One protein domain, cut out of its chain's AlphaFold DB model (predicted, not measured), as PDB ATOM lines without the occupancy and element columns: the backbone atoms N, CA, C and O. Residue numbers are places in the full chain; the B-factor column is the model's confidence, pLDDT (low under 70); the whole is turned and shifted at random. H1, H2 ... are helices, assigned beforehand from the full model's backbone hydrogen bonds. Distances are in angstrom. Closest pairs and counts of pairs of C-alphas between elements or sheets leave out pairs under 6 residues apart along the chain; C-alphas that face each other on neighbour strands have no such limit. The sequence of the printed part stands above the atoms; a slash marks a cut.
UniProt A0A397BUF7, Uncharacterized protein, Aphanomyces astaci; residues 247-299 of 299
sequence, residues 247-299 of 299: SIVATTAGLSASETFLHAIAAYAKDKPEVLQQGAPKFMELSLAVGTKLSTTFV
ATOM      1  N   SER A 247      33.986  18.074 -30.321       66.62
ATOM      2  CA  SER A 247      33.220  17.917 -31.567       66.62
ATOM      3  C   SER A 247      33.613  16.619 -32.272       66.62
ATOM      4  O   SER A 247      34.795  16.347 -32.466       66.62
ATOM      5  N   ILE A 248      32.616  15.833 -32.678       70.00
ATOM      6  CA  ILE A 248      32.814  14.582 -33.432       70.00
ATOM      7  C   ILE A 248      32.713  14.777 -34.950       70.00
ATOM      8  O   ILE A 248      32.920  13.840 -35.713       70.00
ATOM      9  N   VAL A 249      32.389  15.992 -35.401       74.69
ATOM     10  CA  VAL A 249      32.276  16.306 -36.829       74.69
ATOM     11  C   VAL A 249      33.664  16.600 -37.375       74.69
ATOM     12  O   VAL A 249      34.310  17.558 -36.947       74.69
ATOM     13  N   ALA A 250      34.116  15.785 -38.324       68.69
ATOM     14  CA  ALA A 250      35.351  16.038 -39.050       68.69
ATOM     15  C   ALA A 250      35.201  17.284 -39.936       68.69
ATOM     16  O   ALA A 250      34.198  17.450 -40.632       68.69
ATOM     17  N   THR A 251      36.200  18.165 -39.932       65.50
ATOM     18  CA  THR A 251      36.190  19.368 -40.772       65.50
ATOM     19  C   THR A 251      36.406  18.981 -42.235       65.50
ATOM     20  O   THR A 251      37.528  18.704 -42.656       65.50
ATOM     21  N   THR A 252      35.338  18.962 -43.028       62.41
ATOM     22  CA  THR A 252      35.389  18.673 -44.468       62.41
ATOM     23  C   THR A 252      35.435  19.973 -45.268       62.41
ATOM     24  O   THR A 252      34.459  20.723 -45.300       62.41
ATOM     25  N   ALA A 253      36.563  20.260 -45.920       59.66
ATOM     26  CA  ALA A 253      36.696  21.421 -46.798       59.66
ATOM     27  C   ALA A 253      36.056  21.150 -48.173       59.66
ATOM     28  O   ALA A 253      36.272  20.088 -48.753       59.66
ATOM     29  N   GLY A 254      35.298  22.118 -48.703       66.75
ATOM     30  CA  GLY A 254      34.725  22.068 -50.058       66.75
ATOM     31  C   GLY A 254      33.240  21.695 -50.153       66.75
ATOM     32  O   GLY A 254      32.697  21.723 -51.252       66.75
ATOM     33  N   LEU A 255      32.573  21.394 -49.032       77.00
ATOM     34  CA  LEU A 255      31.118  21.222 -48.983       77.00
ATOM     35  C   LEU A 255      30.407  22.575 -48.864       77.00
ATOM     36  O   LEU A 255      30.898  23.499 -48.211       77.00
ATOM     37  N   SER A 256      29.213  22.686 -49.447       78.81
ATOM     38  CA  SER A 256      28.320  23.817 -49.187       78.81
ATOM     39  C   SER A 256      27.853  23.825 -47.724       78.81
ATOM     40  O   SER A 256      27.942  22.820 -47.009       78.81
ATOM     41  N   ALA A 257      27.310  24.953 -47.257       76.38
ATOM     42  CA  ALA A 257      26.777  25.061 -45.896       76.38
ATOM     43  C   ALA A 257      25.685  24.011 -45.616       76.38
ATOM     44  O   ALA A 257      25.658  23.423 -44.537       76.38
ATOM     45  N   SER A 258      24.838  23.731 -46.611       77.88
ATOM     46  CA  SER A 258      23.774  22.726 -46.519       77.88
ATOM     47  C   SER A 258      24.319  21.299 -46.381       77.88
ATOM     48  O   SER A 258      23.857  20.532 -45.539       77.88
ATOM     49  N   GLU A 259      25.365  20.956 -47.133       78.38
ATOM     50  CA  GLU A 259      25.995  19.633 -47.091       78.38
ATOM     51  C   GLU A 259      26.819  19.439 -45.818       78.38
ATOM     52  O   GLU A 259      26.761  18.377 -45.203       78.38
ATOM     53  N   THR A 260      27.528  20.480 -45.376       79.56
ATOM     54  CA  THR A 260      28.271  20.466 -44.106       79.56
ATOM     55  C   THR A 260      27.320  20.261 -42.928       79.56
ATOM     56  O   THR A 260      27.602  19.488 -42.014       79.56
ATOM     57  N   PHE A 261      26.160  20.919 -42.970       82.94
ATOM     58  CA  PHE A 261      25.125  20.787 -41.954       82.94
ATOM     59  C   PHE A 261      24.522  19.375 -41.919       82.94
ATOM     60  O   PHE A 261      24.420  18.777 -40.847       82.94
ATOM     61  N   LEU A 262      24.197  18.795 -43.079       82.75
ATOM     62  CA  LEU A 262      23.708  17.414 -43.155       82.75
ATOM     63  C   LEU A 262      24.776  16.396 -42.731       82.75
ATOM     64  O   LEU A 262      24.448  15.426 -42.049       82.75
ATOM     65  N   HIS A 263      26.047  16.630 -43.065       81.81
ATOM     66  CA  HIS A 263      27.160  15.788 -42.624       81.81
ATOM     67  C   HIS A 263      27.326  15.821 -41.100       81.81
ATOM     68  O   HIS A 263      27.459  14.771 -40.471       81.81
ATOM     69  N   ALA A 264      27.239  17.009 -40.494       81.94
ATOM     70  CA  ALA A 264      27.265  17.168 -39.045       81.94
ATOM     71  C   ALA A 264      26.105  16.416 -38.378       81.94
ATOM     72  O   ALA A 264      26.325  15.671 -37.425       81.94
ATOM     73  N   ILE A 265      24.884  16.552 -38.905       83.12
ATOM     74  CA  ILE A 265      23.717  15.829 -38.386       83.12
ATOM     75  C   ILE A 265      23.898  14.321 -38.524       83.12
ATOM     76  O   ILE A 265      23.608  13.604 -37.577       83.12
ATOM     77  N   ALA A 266      24.408  13.828 -39.652       80.00
ATOM     78  CA  ALA A 266      24.650  12.400 -39.839       80.00
ATOM     79  C   ALA A 266      25.694  11.854 -38.850       80.00
ATOM     80  O   ALA A 266      25.496  10.777 -38.288       80.00
ATOM     81  N   ALA A 267      26.770  12.606 -38.594       81.88
ATOM     82  CA  ALA A 267      27.786  12.238 -37.610       81.88
ATOM     83  C   ALA A 267      27.201  12.190 -36.187       81.88
ATOM     84  O   ALA A 267      27.347  11.188 -35.489       81.88
ATOM     85  N   TYR A 268      26.456  13.222 -35.776       81.56
ATOM     86  CA  TYR A 268      25.798  13.226 -34.465       81.56
ATOM     87  C   TYR A 268      24.695  12.171 -34.350       81.56
ATOM     88  O   TYR A 268      24.592  11.533 -33.312       81.56
ATOM     89  N   ALA A 269      23.922  11.909 -35.403       80.00
ATOM     90  CA  ALA A 269      22.895  10.868 -35.393       80.00
ATOM     91  C   ALA A 269      23.492   9.471 -35.205       80.00
ATOM     92  O   ALA A 269      22.864   8.618 -34.584       80.00
ATOM     93  N   LYS A 270      24.697   9.243 -35.739       79.06
ATOM     94  CA  LYS A 270      25.381   7.957 -35.647       79.06
ATOM     95  C   LYS A 270      26.061   7.749 -34.297       79.06
ATOM     96  O   LYS A 270      25.901   6.685 -33.708       79.06
ATOM     97  N   ASP A 271      26.823   8.737 -33.832       77.62
ATOM     98  CA  ASP A 271      27.751   8.529 -32.715       77.62
ATOM     99  C   ASP A 271      27.281   9.164 -31.394       77.62
ATOM    100  O   ASP A 271      27.705   8.715 -30.330       77.62
ATOM    101  N   LYS A 272      26.429  10.203 -31.432       80.69
ATOM    102  CA  LYS A 272      25.912  10.916 -30.240       80.69
ATOM    103  C   LYS A 272      24.486  11.462 -30.457       80.69
ATOM    104  O   LYS A 272      24.300  12.688 -30.530       80.69
ATOM    105  N   PRO A 273      23.470  10.589 -30.594       77.88
ATOM    106  CA  PRO A 273      22.104  10.992 -30.942       77.88
ATOM    107  C   PRO A 273      21.447  11.892 -29.882       77.88
ATOM    108  O   PRO A 273      20.558  12.685 -30.202       77.88
ATOM    109  N   GLU A 274      21.921  11.846 -28.636       79.12
ATOM    110  CA  GLU A 274      21.417  12.657 -27.525       79.12
ATOM    111  C   GLU A 274      21.656  14.157 -27.759       79.12
ATOM    112  O   GLU A 274      20.841  14.989 -27.357       79.12
ATOM    113  N   VAL A 275      22.738  14.516 -28.464       77.81
ATOM    114  CA  VAL A 275      23.061  15.912 -28.814       77.81
ATOM    115  C   VAL A 275      22.031  16.477 -29.795       77.81
ATOM    116  O   VAL A 275      21.616  17.630 -29.660       77.81
ATOM    117  N   LEU A 276      21.569  15.665 -30.753       76.56
ATOM    118  CA  LEU A 276      20.509  16.066 -31.681       76.56
ATOM    119  C   LEU A 276      19.159  16.184 -30.982       76.56
ATOM    120  O   LEU A 276      18.400  17.096 -31.297       76.56
ATOM    121  N   GLN A 277      18.871  15.302 -30.024       78.69
ATOM    122  CA  GLN A 277      17.628  15.355 -29.259       78.69
ATOM    123  C   GLN A 277      17.565  16.608 -28.374       78.69
ATOM    124  O   GLN A 277      16.565  17.323 -28.383       78.69
ATOM    125  N   GLN A 278      18.643  16.915 -27.647       79.88
ATOM    126  CA  GLN A 278      18.714  18.095 -26.776       79.88
ATOM    127  C   GLN A 278      18.774  19.406 -27.575       79.88
ATOM    128  O   GLN A 278      18.187  20.410 -27.173       79.88
ATOM    129  N   GLY A 279      19.461  19.400 -28.719       74.62
ATOM    130  CA  GLY A 279      19.623  20.557 -29.598       74.62
ATOM    131  C   GLY A 279      18.544  20.715 -30.672       74.62
ATOM    132  O   GLY A 279      18.655  21.634 -31.485       74.62
ATOM    133  N   ALA A 280      17.521  19.851 -30.712       76.00
ATOM    134  CA  ALA A 280      16.547  19.770 -31.807       76.00
ATOM    135  C   ALA A 280      15.927  21.123 -32.221       76.00
ATOM    136  O   ALA A 280      15.869  21.390 -33.426       76.00
ATOM    137  N   PRO A 281      15.545  22.030 -31.292       77.38
ATOM    138  CA  PRO A 281      15.014  23.342 -31.670       77.38
ATOM    139  C   PRO A 281      16.028  24.191 -32.448       77.38
ATOM    140  O   PRO A 281      15.672  24.859 -33.416       77.38
ATOM    141  N   LYS A 282      17.308  24.126 -32.059       79.38
ATOM    142  CA  LYS A 282      18.403  24.893 -32.666       79.38
ATOM    143  C   LYS A 282      18.778  24.339 -34.041       79.38
ATOM    144  O   LYS A 282      19.005  25.103 -34.974       79.38
ATOM    145  N   PHE A 283      18.811  23.013 -34.187       76.62
ATOM    146  CA  PHE A 283      19.064  22.372 -35.481       76.62
ATOM    147  C   PHE A 283      17.923  22.627 -36.469       76.62
ATOM    148  O   PHE A 283      18.189  22.892 -37.635       76.62
ATOM    149  N   MET A 284      16.665  22.627 -36.020       78.31
ATOM    150  CA  MET A 284      15.530  22.984 -36.876       78.31
ATOM    151  C   MET A 284      15.648  24.421 -37.402       78.31
ATOM    152  O   MET A 284      15.524  24.643 -38.605       78.31
ATOM    153  N   GLU A 285      15.964  25.381 -36.529       80.56
ATOM    154  CA  GLU A 285      16.204  26.782 -36.904       80.56
ATOM    155  C   GLU A 285      17.334  26.908 -37.942       80.56
ATOM    156  O   GLU A 285      17.156  27.526 -38.993       80.56
ATOM    157  N   LEU A 286      18.472  26.254 -37.691       81.00
ATOM    158  CA  LEU A 286      19.607  26.257 -38.615       81.00
ATOM    159  C   LEU A 286      19.267  25.592 -39.952       81.00
ATOM    160  O   LEU A 286      19.676  26.102 -40.990       81.00
ATOM    161  N   SER A 287      18.483  24.509 -39.942       79.06
ATOM    162  CA  SER A 287      18.056  23.813 -41.159       79.06
ATOM    163  C   SER A 287      17.257  24.718 -42.090       79.06
ATOM    164  O   SER A 287      17.527  24.742 -43.292       79.06
ATOM    165  N   LEU A 288      16.358  25.529 -41.521       79.31
ATOM    166  CA  LEU A 288      15.567  26.510 -42.257       79.31
ATOM    167  C   LEU A 288      16.463  27.610 -42.832       79.31
ATOM    168  O   LEU A 288      16.300  27.985 -43.992       79.31
ATOM    169  N   ALA A 289      17.439  28.082 -42.051       79.38
ATOM    170  CA  ALA A 289      18.382  29.115 -42.474       79.38
ATOM    171  C   ALA A 289      19.288  28.661 -43.634       79.38
ATOM    172  O   ALA A 289      19.587  29.457 -44.522       79.38
ATOM    173  N   VAL A 290      19.696  27.387 -43.664       79.88
ATOM    174  CA  VAL A 290      20.518  26.821 -44.753       79.88
ATOM    175  C   VAL A 290      19.690  26.198 -45.886       79.88
ATOM    176  O   VAL A 290      20.257  25.596 -46.796       79.88
ATOM    177  N   GLY A 291      18.358  26.340 -45.856       71.38
ATOM    178  CA  GLY A 291      17.453  25.874 -46.914       71.38
ATOM    179  C   GLY A 291      17.252  24.355 -46.970       71.38
ATOM    180  O   GLY A 291      16.825  23.823 -47.993       71.38
ATOM    181  N   THR A 292      17.553  23.643 -45.884       71.50
ATOM    182  CA  THR A 292      17.402  22.184 -45.775       71.50
ATOM    183  C   THR A 292      16.149  21.822 -44.985       71.50
ATOM    184  O   THR A 292      15.863  22.406 -43.944       71.50
ATOM    185  N   LYS A 293      15.384  20.834 -45.458       65.69
ATOM    186  CA  LYS A 293      14.185  20.357 -44.759       65.69
ATOM    187  C   LYS A 293      14.526  19.120 -43.932       65.69
ATOM    188  O   LYS A 293      14.674  18.033 -44.484       65.69
ATOM    189  N   LEU A 294      14.631  19.282 -42.616       65.25
ATOM    190  CA  LEU A 294      14.745  18.160 -41.684       65.25
ATOM    191  C   LEU A 294      13.355  17.688 -41.259       65.25
ATOM    192  O   LEU A 294      12.533  18.483 -40.812       65.25
ATOM    193  N   SER A 295      13.103  16.385 -41.360       60.62
ATOM    194  CA  SER A 295      11.924  15.753 -40.767       60.62
ATOM    195  C   SER A 295      12.399  14.862 -39.627       60.62
ATOM    196  O   SER A 295      12.930  13.779 -39.859       60.62
ATOM    197  N   THR A 296      12.282  15.341 -38.392       57.34
ATOM    198  CA  THR A 296      12.707  14.583 -37.211       57.34
ATOM    199  C   THR A 296      11.549  13.728 -36.704       57.34
ATOM    200  O   THR A 296      10.535  14.272 -36.273       57.34
ATOM    201  N   THR A 297      11.708  12.405 -36.721       54.03
ATOM    202  CA  THR A 297      10.824  11.479 -35.997       54.03
ATOM    203  C   THR A 297      11.685  10.835 -34.921       54.03
ATOM    204  O   THR A 297      12.554  10.030 -35.242       54.03
ATOM    205  N   PHE A 298      11.522  11.255 -33.670       54.03
ATOM    206  CA  PHE A 298      12.190  10.621 -32.537       54.03
ATOM    207  C   PHE A 298      11.217   9.580 -31.971       54.03
ATOM    208  O   PHE A 298      10.111   9.955 -31.581       54.03
ATOM    209  N   VAL A 299      11.591   8.298 -32.001       41.50
ATOM    210  CA  VAL A 299      10.893   7.212 -31.285       41.50
ATOM    211  C   VAL A 299      11.662   6.923 -30.009       41.50
ATOM    212  O   VAL A 299      12.903   6.813 -30.116       41.50
TER     213      VAL A 299
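AT A GLANCE: This is residues 247 to 299 of the 299 residues of an uncharacterized protein of Aphanomyces astaci (UniProt A0A397BUF7). Three helices make a small U: the long H1 and the shorter H3 form its two sides, running opposite ways and only loosely paired, and the short H2 makes the bend that joins them at one end. Stretches without a named element, residues 247 to 256 and 290 to 299, make the two ends of the printed part. The printed part has 53 residues, with three named helices in the order H1, H2, H3 and no named strand, and its class is all helix. It is compact, with a radius of gyration of the C-alphas of 10.9 A, and the C-alphas span 33 by 23 by 14 A.

HOW THE PARTS SIT: H1, residues 257 to 271, touches H2, residues 273 to 278, with residues 265 to 269 alone. Their closest C-alphas, those of Tyr 268 and Leu 276, are 6.6 A apart. Their lines stand at a steep tilt of 68 degrees, only just short of about perpendicular, and they run opposite ways. H3, residues 280 to 289, is close to H1 but not clearly touching, with the closest C-alphas, those of Phe 261 and Ser 287, 7.7 A apart. These two run opposite ways at a shallow tilt of 21 degrees. H2 and H3 are also close but not clearly touching, about perpendicular at 88 degrees, with the closest C-alphas, those of Leu 276 and Phe 283, 7.5 A apart. In H1, H2 and H3 every O i to N i+4 pair is within hydrogen-bond range.

IN THESE COORDINATES: H1 is 21.2 A long from C-alpha 257 at (26.777, 25.061, -45.896) to C-alpha 271 at (27.751, 8.529, -32.715). H2 begins at Pro 273 and ends at Gln 278. H3 is 14.3 A long and ends with C-alpha 289 at (18.382, 29.115, -42.474).

THE WHOLE: The two C-alphas farthest apart, those of Gly 254 and Val 299, are 33.8 A apart. The printed part has no cut, and the links H1 to H2 and H2 to H3 are tight, with 1 residue each. Val 299 is the chain's last residue. The mean pLDDT of the printed part is 74.1, and residue 247, residues 250 to 254 and residues 293 to 299 are under 70.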